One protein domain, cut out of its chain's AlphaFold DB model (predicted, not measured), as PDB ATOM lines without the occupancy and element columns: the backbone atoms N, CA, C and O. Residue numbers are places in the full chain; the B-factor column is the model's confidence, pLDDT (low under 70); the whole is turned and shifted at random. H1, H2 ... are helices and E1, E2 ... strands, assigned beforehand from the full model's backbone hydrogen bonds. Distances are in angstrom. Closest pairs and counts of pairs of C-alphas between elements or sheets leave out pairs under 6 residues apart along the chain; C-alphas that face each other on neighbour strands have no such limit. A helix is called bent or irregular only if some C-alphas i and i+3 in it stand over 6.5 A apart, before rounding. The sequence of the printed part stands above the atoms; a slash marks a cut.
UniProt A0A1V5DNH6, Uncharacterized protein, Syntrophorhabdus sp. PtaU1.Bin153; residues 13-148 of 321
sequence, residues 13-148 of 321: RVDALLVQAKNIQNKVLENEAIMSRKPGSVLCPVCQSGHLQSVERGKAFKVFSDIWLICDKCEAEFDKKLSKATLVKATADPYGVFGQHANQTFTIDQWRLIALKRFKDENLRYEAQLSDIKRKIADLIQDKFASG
ATOM      1  N   ARG A  13     126.015 176.373 114.484       88.75
ATOM      2  CA  ARG A  13     126.771 175.131 114.708       88.75
ATOM      3  C   ARG A  13     126.108 173.963 113.992       88.75
ATOM      4  O   ARG A  13     126.805 173.168 113.360       88.75
ATOM      5  N   VAL A  14     124.781 173.871 114.076       87.50
ATOM      6  CA  VAL A  14     124.007 172.843 113.371       87.50
ATOM      7  C   VAL A  14     124.155 173.031 111.863       87.50
ATOM      8  O   VAL A  14     124.460 172.067 111.164       87.50
ATOM      9  N   ASP A  15     124.058 174.265 111.369       88.81
ATOM     10  CA  ASP A  15     124.227 174.572 109.946       88.81
ATOM     11  C   ASP A  15     125.611 174.173 109.424       88.81
ATOM     12  O   ASP A  15     125.725 173.523 108.380       88.81
ATOM     13  N   ALA A  16     126.673 174.482 110.174       92.00
ATOM     14  CA  ALA A  16     128.032 174.085 109.813       92.00
ATOM     15  C   ALA A  16     128.184 172.554 109.724       92.00
ATOM     16  O   ALA A  16     128.781 172.038 108.772       92.00
ATOM     17  N   LEU A  17     127.603 171.815 110.677       92.81
ATOM     18  CA  LEU A  17     127.610 170.350 110.677       92.81
ATOM     19  C   LEU A  17     126.787 169.767 109.519       92.81
ATOM     20  O   LEU A  17     127.209 168.788 108.903       92.81
ATOM     21  N   LEU A  18     125.652 170.375 109.170       90.38
ATOM     22  CA  LEU A  18     124.833 169.958 108.028       90.38
ATOM     23  C   LEU A  18     125.560 170.161 106.699       90.38
ATOM     24  O   LEU A  18     125.537 169.272 105.846       90.38
ATOM     25  N   VAL A  19     126.240 171.297 106.522       93.12
ATOM     26  CA  VAL A  19     127.085 171.542 105.343       93.12
ATOM     27  C   VAL A  19     128.183 170.482 105.255       93.12
ATOM     28  O   VAL A  19     128.401 169.903 104.188       93.12
ATOM     29  N   GLN A  20     128.831 170.162 106.377       94.06
ATOM     30  CA  GLN A  20     129.838 169.104 106.427       94.06
ATOM     31  C   GLN A  20     129.253 167.732 106.050       94.06
ATOM     32  O   GLN A  20     129.848 167.024 105.236       94.06
ATOM     33  N   ALA A  21     128.080 167.375 106.581       92.06
ATOM     34  CA  ALA A  21     127.398 166.121 106.267       92.06
ATOM     35  C   ALA A  21     127.061 166.008 104.771       92.06
ATOM     36  O   ALA A  21     127.362 164.985 104.155       92.06
ATOM     37  N   LYS A  22     126.514 167.070 104.164       92.56
ATOM     38  CA  LYS A  22     126.189 167.109 102.725       92.56
ATOM     39  C   LYS A  22     127.429 166.960 101.850       92.56
ATOM     40  O   LYS A  22     127.415 166.200 100.886       92.56
ATOM     41  N   ASN A  23     128.526 167.626 102.211       94.31
ATOM     42  CA  ASN A  23     129.792 167.492 101.491       94.31
ATOM     43  C   ASN A  23     130.314 166.048 101.516       94.31
ATOM     44  O   ASN A  23     130.835 165.568 100.513       94.31
ATOM     45  N   ILE A  24     130.164 165.343 102.641       93.25
ATOM     46  CA  ILE A  24     130.555 163.932 102.754       93.25
ATOM     47  C   ILE A  24     129.616 163.034 101.939       93.25
ATOM     48  O   ILE A  24     130.100 162.169 101.213       93.25
ATOM     49  N   GLN A  25     128.300 163.261 101.990       91.50
ATOM     50  CA  GLN A  25     127.331 162.521 101.170       91.50
ATOM     51  C   GLN A  25     127.638 162.645  99.676       91.50
ATOM     52  O   GLN A  25     127.654 161.640  98.970       91.50
ATOM     53  N   ASN A  26     127.954 163.853  99.207       92.38
ATOM     54  CA  ASN A  26     128.328 164.078  97.814       92.38
ATOM     55  C   ASN A  26     129.581 163.279  97.423       92.38
ATOM     56  O   ASN A  26     129.590 162.661  96.365       92.38
ATOM     57  N   LYS A  27     130.595 163.200  98.297       92.62
ATOM     58  CA  LYS A  27     131.795 162.378  98.050       92.62
ATOM     59  C   LYS A  27     131.484 160.884  97.952       92.62
ATOM     60  O   LYS A  27     132.055 160.198  97.108       92.62
ATOM     61  N   VAL A  28     130.579 160.373  98.791       91.25
ATOM     62  CA  VAL A  28     130.129 158.971  98.712       91.25
ATOM     63  C   VAL A  28     129.431 158.712  97.376       91.25
ATOM     64  O   VAL A  28     129.779 157.755  96.686       91.25
ATOM     65  N   LEU A  29     128.520 159.601  96.966       91.06
ATOM     66  CA  LEU A  29     127.813 159.502  95.684       91.06
ATOM     67  C   LEU A  29     128.764 159.593  94.482       91.06
ATOM     68  O   LEU A  29     128.610 158.848  93.516       91.06
ATOM     69  N   GLU A  30     129.771 160.465  94.535       90.31
ATOM     70  CA  GLU A  30     130.819 160.554  93.513       90.31
ATOM     71  C   GLU A  30     131.599 159.237  93.395       90.31
ATOM     72  O   GLU A  30     131.794 158.727  92.287       90.31
ATOM     73  N   ASN A  31     131.989 158.640  94.524       89.00
ATOM     74  CA  ASN A  31     132.673 157.349  94.555       89.00
ATOM     75  C   ASN A  31     131.794 156.221  93.989       89.00
ATOM     76  O   ASN A  31     132.256 155.420  93.174       89.00
ATOM     77  N   GLU A  32     130.515 156.170  94.358       87.94
ATOM     78  CA  GLU A  32     129.551 155.209  93.808       87.94
ATOM     79  C   GLU A  32     129.338 155.391  92.300       87.94
ATOM     80  O   GLU A  32     129.290 154.411  91.548       87.94
ATOM     81  N   ALA A  33     129.283 156.637  91.827       87.62
ATOM     82  CA  ALA A  33     129.193 156.953  90.408       87.62
ATOM     83  C   ALA A  33     130.436 156.478  89.638       87.62
ATOM     84  O   ALA A  33     130.319 155.997  88.512       87.62
ATOM     85  N   ILE A  34     131.632 156.562  90.231       83.94
ATOM     86  CA  ILE A  34     132.865 156.029  89.628       83.94
ATOM     87  C   ILE A  34     132.817 154.497  89.569       83.94
ATOM     88  O   ILE A  34     133.132 153.913  88.530       83.94
ATOM     89  N   MET A  35     132.377 153.839  90.646       80.69
ATOM     90  CA  MET A  35     132.289 152.374  90.718       80.69
ATOM     91  C   MET A  35     131.235 151.769  89.771       80.69
ATOM     92  O   MET A  35     131.393 150.625  89.339       80.69
ATOM     93  N   SER A  36     130.178 152.519  89.443       81.12
ATOM     94  CA  SER A  36     129.049 152.073  88.607       81.12
ATOM     95  C   SER A  36     129.193 152.380  87.106       81.12
ATOM     96  O   SER A  36     128.342 151.973  86.311       81.12
ATOM     97  N   ARG A  37     130.265 153.061  86.673       73.00
ATOM     98  CA  ARG A  37     130.470 153.418  85.257       73.00
ATOM     99  C   ARG A  37     130.708 152.205  84.343       73.00
ATOM    100  O   ARG A  37     131.389 151.252  84.703       73.00
ATOM    101  N   LYS A  38     130.123 152.316  83.138       64.12
ATOM    102  CA  LYS A  38     130.105 151.428  81.953       64.12
ATOM    103  C   LYS A  38     130.508 149.951  82.163       64.12
ATOM    104  O   LYS A  38     131.701 149.665  82.329       64.12
ATOM    105  N   PRO A  39     129.573 148.993  81.974       58.78
ATOM    106  CA  PRO A  39     129.923 147.577  81.898       58.78
ATOM    107  C   PRO A  39     130.916 147.348  80.746       58.78
ATOM    108  O   PRO A  39     130.665 147.745  79.612       58.78
ATOM    109  N   GLY A  40     132.070 146.755  81.060       66.38
ATOM    110  CA  GLY A  40     133.147 146.469  80.103       66.38
ATOM    111  C   GLY A  40     134.362 147.401  80.178       66.38
ATOM    112  O   GLY A  40     135.409 147.051  79.640       66.38
ATOM    113  N   SER A  41     134.277 148.538  80.880       81.38
ATOM    114  CA  SER A  41     135.447 149.392  81.141       81.38
ATOM    115  C   SER A  41     136.138 148.998  82.451       81.38
ATOM    116  O   SER A  41     135.483 148.805  83.475       81.38
ATOM    117  N   VAL A  42     137.466 148.852  82.433       87.75
ATOM    118  CA  VAL A  42     138.255 148.535  83.635       87.75
ATOM    119  C   VAL A  42     138.810 149.840  84.190       87.75
ATOM    120  O   VAL A  42     139.572 150.527  83.512       87.75
ATOM    121  N   LEU A  43     138.404 150.208  85.405       92.44
ATOM    122  CA  LEU A  43     138.943 151.378  86.100       92.44
ATOM    123  C   LEU A  43     140.451 151.203  86.313       92.44
ATOM    124  O   LEU A  43     140.899 150.133  86.727       92.44
ATOM    125  N   CYS A  44     141.236 152.240  86.033       93.75
ATOM    126  CA  CYS A  44     142.678 152.179  86.223       93.75
ATOM    127  C   CYS A  44     143.012 152.065  87.722       93.75
ATOM    128  O   CYS A  44     142.671 152.977  88.475       93.75
ATOM    129  N   PRO A  45     143.721 151.017  88.179       94.62
ATOM    130  CA  PRO A  45     144.050 150.872  89.596       94.62
ATOM    131  C   PRO A  45     145.057 151.919  90.092       94.62
ATOM    132  O   PRO A  45     145.090 152.182  91.288       94.62
ATOM    133  N   VAL A  46     145.831 152.536  89.187       95.25
ATOM    134  CA  VAL A  46     146.889 153.509  89.506       95.25
ATOM    135  C   VAL A  46     146.323 154.898  89.803       95.25
ATOM    136  O   VAL A  46     146.577 155.443  90.868       95.25
ATOM    137  N   CYS A  47     145.539 155.484  88.890       93.06
ATOM    138  CA  CYS A  47     144.977 156.829  89.092       93.06
ATOM    139  C   CYS A  47     143.508 156.847  89.502       93.06
ATOM    140  O   CYS A  47     142.991 157.914  89.845       93.06
ATOM    141  N   GLN A  48     142.825 155.701  89.401       90.31
ATOM    142  CA  GLN A  48     141.448 155.471  89.851       90.31
ATOM    143  C   GLN A  48     140.408 156.452  89.304       90.31
ATOM    144  O   GLN A  48     139.301 156.559  89.811       90.31
ATOM    145  N   SER A  49     140.753 157.177  88.249       89.38
ATOM    146  CA  SER A  49     139.891 158.192  87.652       89.38
ATOM    147  C   SER A  49     139.868 158.139  86.129       89.38
ATOM    148  O   SER A  49     138.994 158.755  85.528       89.38
ATOM    149  N   GLY A  50     140.796 157.398  85.520       90.75
ATOM    150  CA  GLY A  50     140.757 157.000  84.117       90.75
ATOM    151  C   GLY A  50     140.418 155.520  83.944       90.75
ATOM    152  O   GLY A  50     140.342 154.756  84.914       90.75
ATOM    153  N   HIS A  51     140.259 155.103  82.696       92.38
ATOM    154  CA  HIS A  51     139.950 153.734  82.303       92.38
ATOM    155  C   HIS A  51     141.078 153.130  81.468       92.38
ATOM    156  O   HIS A  51     141.790 153.825  80.743       92.38
ATOM    157  N   LEU A  52     141.247 151.816  81.587       93.44
ATOM    158  CA  LEU A  52     142.196 151.058  80.782       93.44
ATOM    159  C   LEU A  52     141.616 150.805  79.388       93.44
ATOM    160  O   LEU A  52     140.571 150.168  79.250       93.44
ATOM    161  N   GLN A  53     142.321 151.278  78.365       93.56
ATOM    162  CA  GLN A  53     141.996 151.079  76.956       93.56
ATOM    163  C   GLN A  53     142.960 150.071  76.331       93.56
ATOM    164  O   GLN A  53     144.157 150.089  76.611       93.56
ATOM    165  N   SER A  54     142.438 149.180  75.489       92.81
ATOM    166  CA  SER A  54     143.251 148.191  74.782       92.81
ATOM    167  C   SER A  54     143.932 148.839  73.580       92.81
ATOM    168  O   SER A  54     143.250 149.383  72.717       92.81
ATOM    169  N   VAL A  55     145.257 148.752  73.512       93.31
ATOM    170  CA  VAL A  55     146.076 149.283  72.420       93.31
ATOM    171  C   VAL A  55     146.951 148.161  71.879       93.31
ATOM    172  O   VAL A  55     147.663 147.501  72.633       93.31
ATOM    173  N   GLU A  56     146.908 147.934  70.571       89.62
ATOM    174  CA  GLU A  56     147.811 146.993  69.914       89.62
ATOM    175  C   GLU A  56     149.131 147.694  69.595       89.62
ATOM    176  O   GLU A  56     149.161 148.703  68.889       89.62
ATOM    177  N   ARG A  57     150.243 147.166  70.115       86.00
ATOM    178  CA  ARG A  57     151.583 147.620  69.733       86.00
ATOM    179  C   ARG A  57     152.173 146.589  68.777       86.00
ATOM    180  O   ARG A  57     152.568 145.494  69.179       86.00
ATOM    181  N   GLY A  58     152.207 146.936  67.493       68.75
ATOM    182  CA  GLY A  58     152.881 146.129  66.482       68.75
ATOM    183  C   GLY A  58     154.391 146.139  66.717       68.75
ATOM    184  O   GLY A  58     155.002 147.202  66.823       68.75
ATOM    185  N   LYS A  59     155.014 144.960  66.778       60.97
ATOM    186  CA  LYS A  59     156.469 144.855  66.647       60.97
ATOM    187  C   LYS A  59     156.796 144.911  65.163       60.97
ATOM    188  O   LYS A  59     156.387 144.022  64.418       60.97
ATOM    189  N   ALA A  60     157.550 145.925  64.741       49.78
ATOM    190  CA  ALA A  60     158.214 145.889  63.445       49.78
ATOM    191  C   ALA A  60     158.953 144.536  63.343       49.78
ATOM    192  O   ALA A  60     159.791 144.240  64.192       49.78
ATOM    193  N   PHE A  61     158.579 143.703  62.364       57.28
ATOM    194  CA  PHE A  61     159.140 142.369  62.072       57.28
ATOM    195  C   PHE A  61     158.654 141.117  62.861       57.28
ATOM    196  O   PHE A  61     159.317 140.084  62.771       57.28
ATOM    197  N   LYS A  62     157.498 141.090  63.557       48.75
ATOM    198  CA  LYS A  62     156.910 139.817  64.079       48.75
ATOM    199  C   LYS A  62     155.404 139.648  63.805       48.75
ATOM    200  O   LYS A  62     154.656 140.611  63.826       48.75
ATOM    201  N   VAL A  63     154.986 138.389  63.607       58.38
ATOM    202  CA  VAL A  63     153.635 137.912  63.206       58.38
ATOM    203  C   VAL A  63     152.542 138.098  64.281       58.38
ATOM    204  O   VAL A  63     151.363 137.946  63.985       58.38
ATOM    205  N   PHE A  64     152.896 138.463  65.517       61.16
ATOM    206  CA  PHE A  64     151.942 138.618  66.623       61.16
ATOM    207  C   PHE A  64     152.025 140.029  67.223       61.16
ATOM    208  O   PHE A  64     153.124 140.492  67.546       61.16
ATOM    209  N   SER A  65     150.880 140.702  67.368       69.50
ATOM    210  CA  SER A  65     150.752 141.976  68.082       69.50
ATOM    211  C   SER A  65     150.700 141.740  69.595       69.50
ATOM    212  O   SER A  65     150.010 140.837  70.071       69.50
ATOM    213  N   ASP A  66     151.434 142.551  70.365       84.38
ATOM    214  CA  ASP A  66     151.273 142.577  71.820       84.38
ATOM    215  C   ASP A  66     150.084 143.489  72.147       84.38
ATOM    216  O   ASP A  66     149.994 144.619  71.651       84.38
ATOM    217  N   ILE A  67     149.181 143.014  73.004       91.25
ATOM    218  CA  ILE A  67     148.062 143.817  73.496       91.25
ATOM    219  C   ILE A  67     148.507 144.514  74.780       91.25
ATOM    220  O   ILE A  67     148.935 143.875  75.739       91.25
ATOM    221  N   TRP A  68     148.362 145.830  74.813       94.56
ATOM    222  CA  TRP A  68     148.640 146.657  75.978       94.56
ATOM    223  C   TRP A  68     147.341 147.237  76.517       94.56
ATOM    224  O   TRP A  68     146.414 147.514  75.760       94.56
ATOM    225  N   LEU A  69     147.267 147.432  77.829       95.25
ATOM    226  CA  LEU A  69     146.227 148.250  78.439       95.25
ATOM    227  C   LEU A  69     146.856 149.562  78.890       95.25
ATOM    228  O   LEU A  69     147.772 149.549  79.707       95.25
ATOM    229  N   ILE A  70     146.374 150.679  78.359       95.69
ATOM    230  CA  ILE A  70     146.894 152.010  78.674       95.69
ATOM    231  C   ILE A  70     145.777 152.825  79.313       95.69
ATOM    232  O   ILE A  70     144.651 152.843  78.817       95.69
ATOM    233  N   CYS A  71     146.069 153.473  80.439       95.31
ATOM    234  CA  CYS A  71     145.118 154.389  81.052       95.31
ATOM    235  C   CYS A  71     145.004 155.683  80.242       95.31
ATOM    236  O   CYS A  71     146.005 156.349  79.998       95.31
ATOM    237  N   ASP A  72     143.775 156.079  79.928       94.19
ATOM    238  CA  ASP A  72     143.448 157.327  79.224       94.19
ATOM    239  C   ASP A  72     143.735 158.623  80.005       94.19
ATOM    240  O   ASP A  72     143.650 159.708  79.433       94.19
ATOM    241  N   LYS A  73     144.062 158.531  81.300       94.38
ATOM    242  CA  LYS A  73     144.278 159.696  82.168       94.38
ATOM    243  C   LYS A  73     145.683 159.803  82.746       94.38
ATOM    244  O   LYS A  73     146.253 160.885  82.740       94.38
ATOM    245  N   CYS A  74     146.224 158.717  83.299       95.06
ATOM    246  CA  CYS A  74     147.557 158.728  83.920       95.06
ATOM    247  C   CYS A  74     148.626 158.006  83.106       95.06
ATOM    248  O   CYS A  74     149.732 157.825  83.607       95.06
ATOM    249  N   GLU A  75     148.273 157.531  81.907       96.56
ATOM    250  CA  GLU A  75     149.188 156.848  80.987       96.56
ATOM    251  C   GLU A  75     149.860 155.599  81.583       96.56
ATOM    252  O   GLU A  75     150.886 155.135  81.086       96.56
ATOM    253  N   ALA A  76     149.293 155.026  82.652       96.94
ATOM    254  CA  ALA A  76     149.776 153.770  83.204       96.94
ATOM    255  C   ALA A  76     149.648 152.656  82.158       96.94
ATOM    256  O   ALA A  76     148.583 152.489  81.557       96.94
ATOM    257  N   GLU A  77     150.721 151.893  81.964       97.00
ATOM    258  CA  GLU A  77     150.818 150.849  80.952       97.00
ATOM    259  C   GLU A  77     150.846 149.469  81.600       97.00
ATOM    260  O   GLU A  77     151.634 149.201  82.517       97.00
ATOM    261  N   PHE A  78     150.025 148.571  81.060       97.06
ATOM    262  CA  PHE A  78     150.004 147.174  81.440       97.06
ATOM    263  C   PHE A  78     150.247 146.277  80.223       97.06
ATOM    264  O   PHE A  78     149.541 146.383  79.220       97.06
ATOM    265  N   ASP A  79     151.200 145.356  80.340       95.88
ATOM    266  CA  ASP A  79     151.444 144.293  79.358       95.88
ATOM    267  C   ASP A  79     150.391 143.191  79.561       95.88
ATOM    268  O   ASP A  79     150.384 142.518  80.603       95.88
ATOM    269  N   LYS A  80     149.456 143.046  78.611       94.44
ATOM    270  CA  LYS A  80     148.332 142.107  78.710       94.44
ATOM    271  C   LYS A  80     148.653 140.803  77.988       94.44
ATOM    272  O   LYS A  80     148.841 140.757  76.776       94.44
ATOM    273  N   LYS A  81     148.580 139.703  78.737       93.12
ATOM    274  CA  LYS A  81     148.733 138.330  78.242       93.12
ATOM    275  C   LYS A  81     147.499 137.527  78.628       93.12
ATOM    276  O   LYS A  81     147.284 137.232  79.805       93.12
ATOM    277  N   LEU A  82     146.689 137.163  77.633       89.81
ATOM    278  CA  LEU A  82     145.418 136.454  77.826       89.81
ATOM    279  C   LEU A  82     144.481 137.229  78.784       89.81
ATOM    280  O   LEU A  82     144.093 138.361  78.497       89.81
ATOM    281  N   SER A  83     144.123 136.626  79.921       91.56
ATOM    282  CA  SER A  83     143.267 137.193  80.973       91.56
ATOM    283  C   SER A  83     144.040 137.922  82.079       91.56
ATOM    284  O   SER A  83     143.445 138.343  83.077       91.56
ATOM    285  N   LYS A  84     145.359 138.062  81.927       95.69
ATOM    286  CA  LYS A  84     146.246 138.683  82.909       95.69
ATOM    287  C   LYS A  84     146.915 139.928  82.344       95.69
ATOM    288  O   LYS A  84     147.127 140.044  81.141       95.69
ATOM    289  N   ALA A  85     147.266 140.844  83.230       96.50
ATOM    290  CA  ALA A  85     147.978 142.066  82.906       96.50
ATOM    291  C   ALA A  85     149.079 142.310  83.940       96.50
ATOM    292  O   ALA A  85     148.880 142.065  85.132       96.50
ATOM    293  N   THR A  86     150.234 142.780  83.484       97.38
ATOM    294  CA  THR A  86     151.369 143.147  84.342       97.38
ATOM    295  C   THR A  86     151.519 144.653  84.322       97.38
ATOM    296  O   THR A  86     151.586 145.214  83.237       97.38
ATOM    297  N   LEU A  87     151.574 145.310  85.479       97.25
ATOM    298  CA  LEU A  87     151.806 146.754  85.548       97.25
ATOM    299  C   LEU A  87     153.284 147.047  85.252       97.25
ATOM    300  O   LEU A  87     154.155 146.695  86.049       97.25
ATOM    301  N   VAL A  88     153.555 147.667  84.101       96.88
ATOM    302  CA  VAL A  88     154.920 147.904  83.591       96.88
ATOM    303  C   VAL A  88     155.365 149.341  83.827       96.88
ATOM    304  O   VAL A  88     156.536 149.588  84.108       96.88
ATOM    305  N   LYS A  89     154.441 150.300  83.735       96.44
ATOM    306  CA  LYS A  89     154.766 151.724  83.845       96.44
ATOM    307  C   LYS A  89     153.628 152.506  84.487       96.44
ATOM    308  O   LYS A  89     152.466 152.275  84.170       96.44
ATOM    309  N   ALA A  90     153.971 153.470  85.333       95.62
ATOM    310  CA  ALA A  90     153.064 154.492  85.838       95.62
ATOM    311  C   ALA A  90     153.847 155.793  86.056       95.62
ATOM    312  O   ALA A  90     154.722 155.847  86.912       95.62
ATOM    313  N   THR A  91     153.561 156.825  85.264       90.12
ATOM    314  CA  THR A  91     154.195 158.151  85.399       90.12
ATOM    315  C   THR A  91     153.556 158.964  86.518       90.12
ATOM    316  O   THR A  91     154.263 159.586  87.305       90.12
ATOM    317  N   ALA A  92     152.227 158.918  86.627       92.06
ATOM    318  CA  ALA A  92     151.478 159.488  87.739       92.06
ATOM    319  C   ALA A  92     150.879 158.367  88.600       92.06
ATOM    320  O   ALA A  92     149.917 157.713  88.193       92.06
ATOM    321  N   ASP A  93     151.443 158.171  89.795       92.38
ATOM    322  CA  ASP A  93     151.002 157.181  90.786       92.38
ATOM    323  C   ASP A  93     150.616 157.855  92.116       92.38
ATOM    324  O   ASP A  93     151.327 157.732  93.116       92.38
ATOM    325  N   PRO A  94     149.499 158.606  92.150       91.75
ATOM    326  CA  PRO A  94     149.089 159.365  93.334       91.75
ATOM    327  C   PRO A  94     148.779 158.485  94.555       91.75
ATOM    328  O   PRO A  94     148.663 159.008  95.662       91.75
ATOM    329  N   TYR A  95     148.627 157.170  94.367       91.00
ATOM    330  CA  TYR A  95     148.221 156.230  95.415       91.00
ATOM    331  C   TYR A  95     149.259 155.140  95.703       91.00
ATOM    332  O   TYR A  95     148.979 154.230  96.482       91.00
ATOM    333  N   GLY A  96     150.455 155.219  95.107       94.00
ATOM    334  CA  GLY A  96     151.548 154.277  95.368       94.00
ATOM    335  C   GLY A  96     151.287 152.847  94.874       94.00
ATOM    336  O   GLY A  96     151.910 151.904  95.366       94.00
ATOM    337  N   VAL A  97     150.359 152.659  93.933       95.06
ATOM    338  CA  VAL A  97     149.978 151.344  93.396       95.06
ATOM    339  C   VAL A  97     151.135 150.731  92.615       95.06
ATOM    340  O   VAL A  97     151.380 149.530  92.720       95.06
ATOM    341  N   PHE A  98     151.878 151.542  91.861       95.50
ATOM    342  CA  PHE A  98     153.062 151.086  91.140       95.50
ATOM    343  C   PHE A  98     154.154 150.655  92.114       95.50
ATOM    344  O   PHE A  98     154.699 149.568  91.966       95.50
ATOM    345  N   GLY A  99     154.410 151.435  93.165       94.69
ATOM    346  CA  GLY A  99     155.390 151.064  94.192       94.69
ATOM    347  C   GLY A  99     155.105 149.710  94.860       94.69
ATOM    348  O   GLY A  99     156.034 148.980  95.189       94.69
ATOM    349  N   GLN A 100     153.828 149.350  95.023       94.81
ATOM    350  CA  GLN A 100     153.408 148.100  95.671       94.81
ATOM    351  C   GLN A 100     153.305 146.907  94.710       94.81
ATOM    352  O   GLN A 100     153.522 145.762  95.118       94.81
ATOM    353  N   HIS A 101     152.952 147.161  93.447       95.56
ATOM    354  CA  HIS A 101     152.548 146.126  92.492       95.56
ATOM    355  C   HIS A 101     153.304 146.156  91.153       95.56
ATOM    356  O   HIS A 101     152.910 145.460  90.214       95.56
ATOM    357  N   ALA A 102     154.381 146.936  91.031       94.38
ATOM    358  CA  ALA A 102     155.217 146.952  89.832       94.38
ATOM    359  C   ALA A 102     155.692 145.540  89.469       94.38
ATOM    360  O   ALA A 102     156.117 144.767  90.330       94.38
ATOM    361  N   ASN A 103     155.628 145.208  88.178       94.06
ATOM    362  CA  ASN A 103     156.020 143.910  87.621       94.06
ATOM    363  C   ASN A 103     155.232 142.698  88.155       94.06
ATOM    364  O   ASN A 103     155.571 141.560  87.832       94.06
ATOM    365  N   GLN A 104     154.165 142.908  88.929       95.94
ATOM    366  CA  GLN A 104     153.266 141.835  89.343       95.94
ATOM    367  C   GLN A 104     152.211 141.589  88.264       95.94
ATOM    368  O   GLN A 104     151.634 142.521  87.699       95.94
ATOM    369  N   THR A 105     151.957 140.314  87.978       96.56
ATOM    370  CA  THR A 105     150.953 139.885  87.005       96.56
ATOM    371  C   THR A 105     149.679 139.461  87.725       96.56
ATOM    372  O   THR A 105     149.660 138.441  88.414       96.56
ATOM    373  N   PHE A 106     148.590 140.189  87.496       96.94
ATOM    374  CA  PHE A 106     147.273 139.881  88.052       96.94
ATOM    375  C   PHE A 106     146.240 139.639  86.954       96.94
ATOM    376  O   PHE A 106     146.423 140.046  85.805       96.94
ATOM    377  N   THR A 107     145.141 138.968  87.293       96.19
ATOM    378  CA  THR A 107     143.964 138.924  86.417       96.19
ATOM    379  C   THR A 107     143.329 140.310  86.309       96.19
ATOM    380  O   THR A 107     143.505 141.165  87.181       96.19
ATOM    381  N   ILE A 108     142.558 140.545  85.247       92.12
ATOM    382  CA  ILE A 108     141.805 141.801  85.098       92.12
ATOM    383  C   ILE A 108     140.866 142.042  86.294       92.12
ATOM    384  O   ILE A 108     140.775 143.166  86.784       92.12
ATOM    385  N   ASP A 109     140.241 140.987  86.824       91.00
ATOM    386  CA  ASP A 109     139.388 141.088  88.012       91.00
ATOM    387  C   ASP A 109     140.179 141.432  89.278       91.00
ATOM    388  O   ASP A 109     139.722 142.236  90.087       91.00
ATOM    389  N   GLN A 110     141.387 140.892  89.448       94.50
ATOM    390  CA  GLN A 110     142.262 141.258  90.565       94.50
ATOM    391  C   GLN A 110     142.681 142.732  90.491       94.50
ATOM    392  O   GLN A 110     142.597 143.436  91.497       94.50
ATOM    393  N   TRP A 111     143.044 143.239  89.308       93.88
ATOM    394  CA  TRP A 111     143.304 144.672  89.122       93.88
ATOM    395  C   TRP A 111     142.074 145.531  89.412       93.88
ATOM    396  O   TRP A 111     142.190 146.584  90.042       93.88
ATOM    397  N   ARG A 112     140.885 145.065  89.022       91.00
ATOM    398  CA  ARG A 112     139.621 145.721  89.363       91.00
ATOM    399  C   ARG A 112     139.397 145.755  90.876       91.00
ATOM    400  O   ARG A 112     138.996 146.790  91.396       91.00
ATOM    401  N   LEU A 113     139.676 144.667  91.592       91.44
ATOM    402  CA  LEU A 113     139.577 144.631  93.053       91.44
ATOM    403  C   LEU A 113     140.558 145.604  93.716       91.44
ATOM    404  O   LEU A 113     140.159 146.294  94.650       91.44
ATOM    405  N   ILE A 114     141.792 145.714  93.214       92.81
ATOM    406  CA  ILE A 114     142.777 146.700  93.692       92.81
ATOM    407  C   ILE A 114     142.245 148.125  93.492       92.81
ATOM    408  O   ILE A 114     142.274 148.924  94.426       92.81
ATOM    409  N   ALA A 115     141.690 148.426  92.312       90.94
ATOM    410  CA  ALA A 115     141.093 149.728  92.028       90.94
ATOM    411  C   ALA A 115     139.907 150.042  92.961       90.94
ATOM    412  O   ALA A 115     139.793 151.158  93.460       90.94
ATOM    413  N   LEU A 116     139.035 149.060  93.219       89.06
ATOM    414  CA  LEU A 116     137.816 149.236  94.018       89.06
ATOM    415  C   LEU A 116     138.060 149.266  95.529       89.06
ATOM    416  O   LEU A 116     137.282 149.886  96.251       89.06
ATOM    417  N   LYS A 117     139.104 148.590  96.023       90.62
ATOM    418  CA  LYS A 117     139.375 148.467  97.462       90.62
ATOM    419  C   LYS A 117     139.454 149.834  98.136       90.62
ATOM    420  O   LYS A 117     138.805 150.050  99.150       90.62
ATOM    421  N   ARG A 118     140.175 150.779  97.533       87.69
ATOM    422  CA  ARG A 118     140.334 152.117  98.106       87.69
ATOM    423  C   ARG A 118     139.013 152.889  98.173       87.69
ATOM    424  O   ARG A 118     138.748 153.495  99.199       87.69
ATOM    425  N   PHE A 119     138.172 152.839  97.137       87.94
ATOM    426  CA  PHE A 119     136.851 153.485  97.181       87.94
ATOM    427  C   PHE A 119     135.981 152.927  98.302       87.94
ATOM    428  O   PHE A 119     135.298 153.688  98.980       87.94
ATOM    429  N   LYS A 120     136.039 151.610  98.538       89.12
ATOM    430  CA  LYS A 120     135.352 150.986  99.676       89.12
ATOM    431  C   LYS A 120     135.911 151.477 101.008       89.12
ATOM    432  O   LYS A 120     135.134 151.856 101.875       89.12
ATOM    433  N   ASP A 121     137.234 151.513 101.151       90.88
ATOM    434  CA  ASP A 121     137.891 151.982 102.375       90.88
ATOM    435  C   ASP A 121     137.599 153.475 102.641       90.88
ATOM    436  O   ASP A 121     137.383 153.878 103.784       90.88
ATOM    437  N   GLU A 122     137.558 154.309 101.599       90.50
ATOM    438  CA  GLU A 122     137.184 155.725 101.697       90.50
ATOM    439  C   GLU A 122     135.707 155.914 102.023       90.50
ATOM    440  O   GLU A 122     135.393 156.698 102.916       90.50
ATOM    441  N   ASN A 123     134.807 155.171 101.373       92.19
ATOM    442  CA  ASN A 123     133.383 155.209 101.697       92.19
ATOM    443  C   ASN A 123     133.138 154.792 103.146       92.19
ATOM    444  O   ASN A 123     132.408 155.485 103.844       92.19
ATOM    445  N   LEU A 124     133.827 153.761 103.644       92.88
ATOM    446  CA  LEU A 124     133.743 153.358 105.050       92.88
ATOM    447  C   LEU A 124     134.181 154.488 105.999       92.88
ATOM    448  O   LEU A 124     133.556 154.724 107.033       92.88
ATOM    449  N   ARG A 125     135.241 155.232 105.648       94.75
ATOM    450  CA  ARG A 125     135.675 156.412 106.418       94.75
ATOM    451  C   ARG A 125     134.642 157.536 106.369       94.75
ATOM    452  O   ARG A 125     134.390 158.162 107.395       94.75
ATOM    453  N   TYR A 126     134.058 157.797 105.202       93.62
ATOM    454  CA  TYR A 126     133.008 158.801 105.036       93.62
ATOM    455  C   TYR A 126     131.744 158.438 105.816       93.62
ATOM    456  O   TYR A 126     131.185 159.300 106.487       93.62
ATOM    457  N   GLU A 127     131.334 157.172 105.804       91.25
ATOM    458  CA  GLU A 127     130.221 156.661 106.604       91.25
ATOM    459  C   GLU A 127     130.478 156.844 108.104       91.25
ATOM    460  O   GLU A 127     129.607 157.353 108.813       91.25
ATOM    461  N   ALA A 128     131.686 156.527 108.582       94.31
ATOM    462  CA  ALA A 128     132.068 156.754 109.975       94.31
ATOM    463  C   ALA A 128     132.005 158.249 110.346       94.31
ATOM    464  O   ALA A 128     131.355 158.615 111.326       94.31
ATOM    465  N   GLN A 129     132.581 159.133 109.523       95.19
ATOM    466  CA  GLN A 129     132.511 160.587 109.734       95.19
ATOM    467  C   GLN A 129     131.072 161.109 109.730       95.19
ATOM    468  O   GLN A 129     130.711 161.958 110.544       95.19
ATOM    469  N   LEU A 130     130.240 160.602 108.824       92.88
ATOM    470  CA  LEU A 130     128.835 160.971 108.726       92.88
ATOM    471  C   LEU A 130     128.061 160.501 109.961       92.88
ATOM    472  O   LEU A 130     127.223 161.249 110.462       92.88
ATOM    473  N   SER A 131     128.368 159.315 110.494       91.62
ATOM    474  CA  SER A 131     127.787 158.838 111.753       91.62
ATOM    475  C   SER A 131     128.187 159.712 112.947       91.62
ATOM    476  O   SER A 131     127.325 160.088 113.740       91.62
ATOM    477  N   ASP A 132     129.453 160.139 113.025       94.69
ATOM    478  CA  ASP A 132     129.935 161.038 114.075       94.69
ATOM    479  C   ASP A 132     129.275 162.417 114.001       94.69
ATOM    480  O   ASP A 132     128.909 162.987 115.029       94.69
ATOM    481  N   ILE A 133     129.107 162.965 112.792       92.94
ATOM    482  CA  ILE A 133     128.415 164.244 112.589       92.94
ATOM    483  C   ILE A 133     126.944 164.115 112.983       92.94
ATOM    484  O   ILE A 133     126.440 164.971 113.704       92.94
ATOM    485  N   LYS A 134     126.267 163.039 112.562       90.81
ATOM    486  CA  LYS A 134     124.875 162.782 112.952       90.81
ATOM    487  C   LYS A 134     124.717 162.699 114.464       90.81
ATOM    488  O   LYS A 134     123.799 163.324 114.979       90.81
ATOM    489  N   ARG A 135     125.624 162.005 115.161       91.56
ATOM    490  CA  ARG A 135     125.632 161.956 116.630       91.56
ATOM    491  C   ARG A 135     125.778 163.353 117.227       91.56
ATOM    492  O   ARG A 135     124.940 163.745 118.016       91.56
ATOM    493  N   LYS A 136     126.753 164.151 116.776       93.12
ATOM    494  CA  LYS A 136     126.933 165.530 117.270       93.12
ATOM    495  C   LYS A 136     125.696 166.402 117.069       93.12
ATOM    496  O   LYS A 136     125.377 167.210 117.931       93.12
ATOM    497  N   ILE A 137     125.020 166.278 115.924       90.38
ATOM    498  CA  ILE A 137     123.778 167.022 115.702       90.38
ATOM    499  C   ILE A 137     122.671 166.487 116.619       90.38
ATOM    500  O   ILE A 137     121.943 167.290 117.185       90.38
ATOM    501  N   ALA A 138     122.555 165.167 116.794       87.94
ATOM    502  CA  ALA A 138     121.592 164.567 117.719       87.94
ATOM    503  C   ALA A 138     121.810 165.058 119.160       87.94
ATOM    504  O   ALA A 138     120.845 165.483 119.786       87.94
ATOM    505  N   ASP A 139     123.059 165.104 119.629       89.38
ATOM    506  CA  ASP A 139     123.423 165.624 120.951       89.38
ATOM    507  C   ASP A 139     122.990 167.095 121.095       89.38
ATOM    508  O   ASP A 139     122.329 167.464 122.061       89.38
ATOM    509  N   LEU A 140     123.255 167.939 120.086       89.38
ATOM    510  CA  LEU A 140     122.817 169.344 120.087       89.38
ATOM    511  C   LEU A 140     121.289 169.490 120.078       89.38
ATOM    512  O   LEU A 140     120.745 170.378 120.735       89.38
ATOM    513  N   ILE A 141     120.588 168.648 119.315       85.81
ATOM    514  CA  ILE A 141     119.121 168.606 119.295       85.81
ATOM    515  C   ILE A 141     118.607 168.221 120.682       85.81
ATOM    516  O   ILE A 141     117.686 168.864 121.182       85.81
ATOM    517  N   GLN A 142     119.213 167.213 121.307       83.31
ATOM    518  CA  GLN A 142     118.846 166.738 122.631       83.31
ATOM    519  C   GLN A 142     119.095 167.811 123.694       83.31
ATOM    520  O   GLN A 142     118.196 168.072 124.484       83.31
ATOM    521  N   ASP A 143     120.232 168.508 123.664       85.06
ATOM    522  CA  ASP A 143     120.544 169.617 124.576       85.06
ATOM    523  C   ASP A 143     119.545 170.778 124.430       85.06
ATOM    524  O   ASP A 143     119.041 171.328 125.418       85.06
ATOM    525  N   LYS A 144     119.201 171.146 123.190       84.00
ATOM    526  CA  LYS A 144     118.192 172.184 122.922       84.00
ATOM    527  C   LYS A 144     116.787 171.754 123.323       84.00
ATOM    528  O   LYS A 144     115.983 172.579 123.754       84.00
ATOM    529  N   PHE A 145     116.481 170.470 123.187       79.06
ATOM    530  CA  PHE A 145     115.233 169.904 123.672       79.06
ATOM    531  C   PHE A 145     115.187 169.918 125.207       79.06
ATOM    532  O   PHE A 145     114.210 170.393 125.781       79.06
ATOM    533  N   ALA A 146     116.267 169.510 125.882       78.00
ATOM    534  CA  ALA A 146     116.365 169.492 127.345       78.00
ATOM    535  C   ALA A 146     116.330 170.897 127.972       78.00
ATOM    536  O   ALA A 146     115.847 171.058 129.095       78.00
ATOM    537  N   SER A 147     116.829 171.911 127.263       80.00
ATOM    538  CA  SER A 147     116.762 173.319 127.682       80.00
ATOM    539  C   SER A 147     115.422 173.996 127.364       80.00
ATOM    540  O   SER A 147     115.179 175.105 127.834       80.00
ATOM    541  N   GLY A 148     114.538 173.351 126.595       74.25
ATOM    542  CA  GLY A 148     113.255 173.920 126.169       74.25
ATOM    543  C   GLY A 148     113.360 174.968 125.052       74.25
ATOM    544  O   GLY A 148     112.343 175.545 124.660       74.25
TER     545      GLY A 148
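What this domain is: This is residues 13 to 148 of the 321 residues of an uncharacterized protein of Syntrophorhabdus sp. PtaU1.Bin153 (UniProt A0A1V5DNH6). A small, strongly twisted five-stranded sheet makes a head at one end of a long stalk, which is two helices, H1 and H3b, running side by side in opposite directions. H3a joins the head to the stalk, short H2 grazes the sheet, and residues 142 to 148 stick out free at the far end. The 136 printed residues hold H1 E1 E2 E3 E4 H2 E5 H3, a mixed class; the antiparallel sheet runs E1 E2 E3 E4 E5. The whole is only just loose, close to extended, with a radius of gyration of the C-alphas of 21.4 A; it is a rod spanning 85 by 26 by 23 A.

Where its parts are: Start in the sheet: E1 is residues 51 to 57, 18.2 A long, E2 66 to 71, E3 77 to 81, E4 84 to 89 and E5 105 to 107. H2 is residues 97 to 101. Find C-alpha 13 at (126.771, 175.131, 114.708); from there H1 runs 33.5 A to residue 35. H3, residues 108 to 146, was assigned as one helix by its hydrogen bonds but is bent, C-alphas 115 and 118 being 6.6 A apart: H3a is 108 to 115, and H3b, 118 to 146, runs 41.6 A to C-alpha 146 at (116.365, 169.492, 127.345).

How they stand to each other: E1 to E4 form a meander, each strand the antiparallel neighbour of the one before; look for N 55 and O 68, 2.8 A, N 69 and O 78, 2.9 A, and N 79 and O 86, 2.9 A. Edge strand E5 adds N 85 and O 106, 2.8 A. H3a is on the sheet over E5, at a height of 8.0 A. H1 touches H3b, closest at C-alphas Val 28 and Asn 123, 5.8 A, at a shallow tilt of 23 degrees, opposite ways. In H1, H2, H3a and H3b every O i to N i+4 pair is within hydrogen-bond range.

The domain as a whole: The farthest C-alphas, Phe 61 and Gly 148, are 84.9 A apart. The printed part has no cut; H1 to E1 is a long link. Residues 38 to 40 and 58 to 65 are under pLDDT 70.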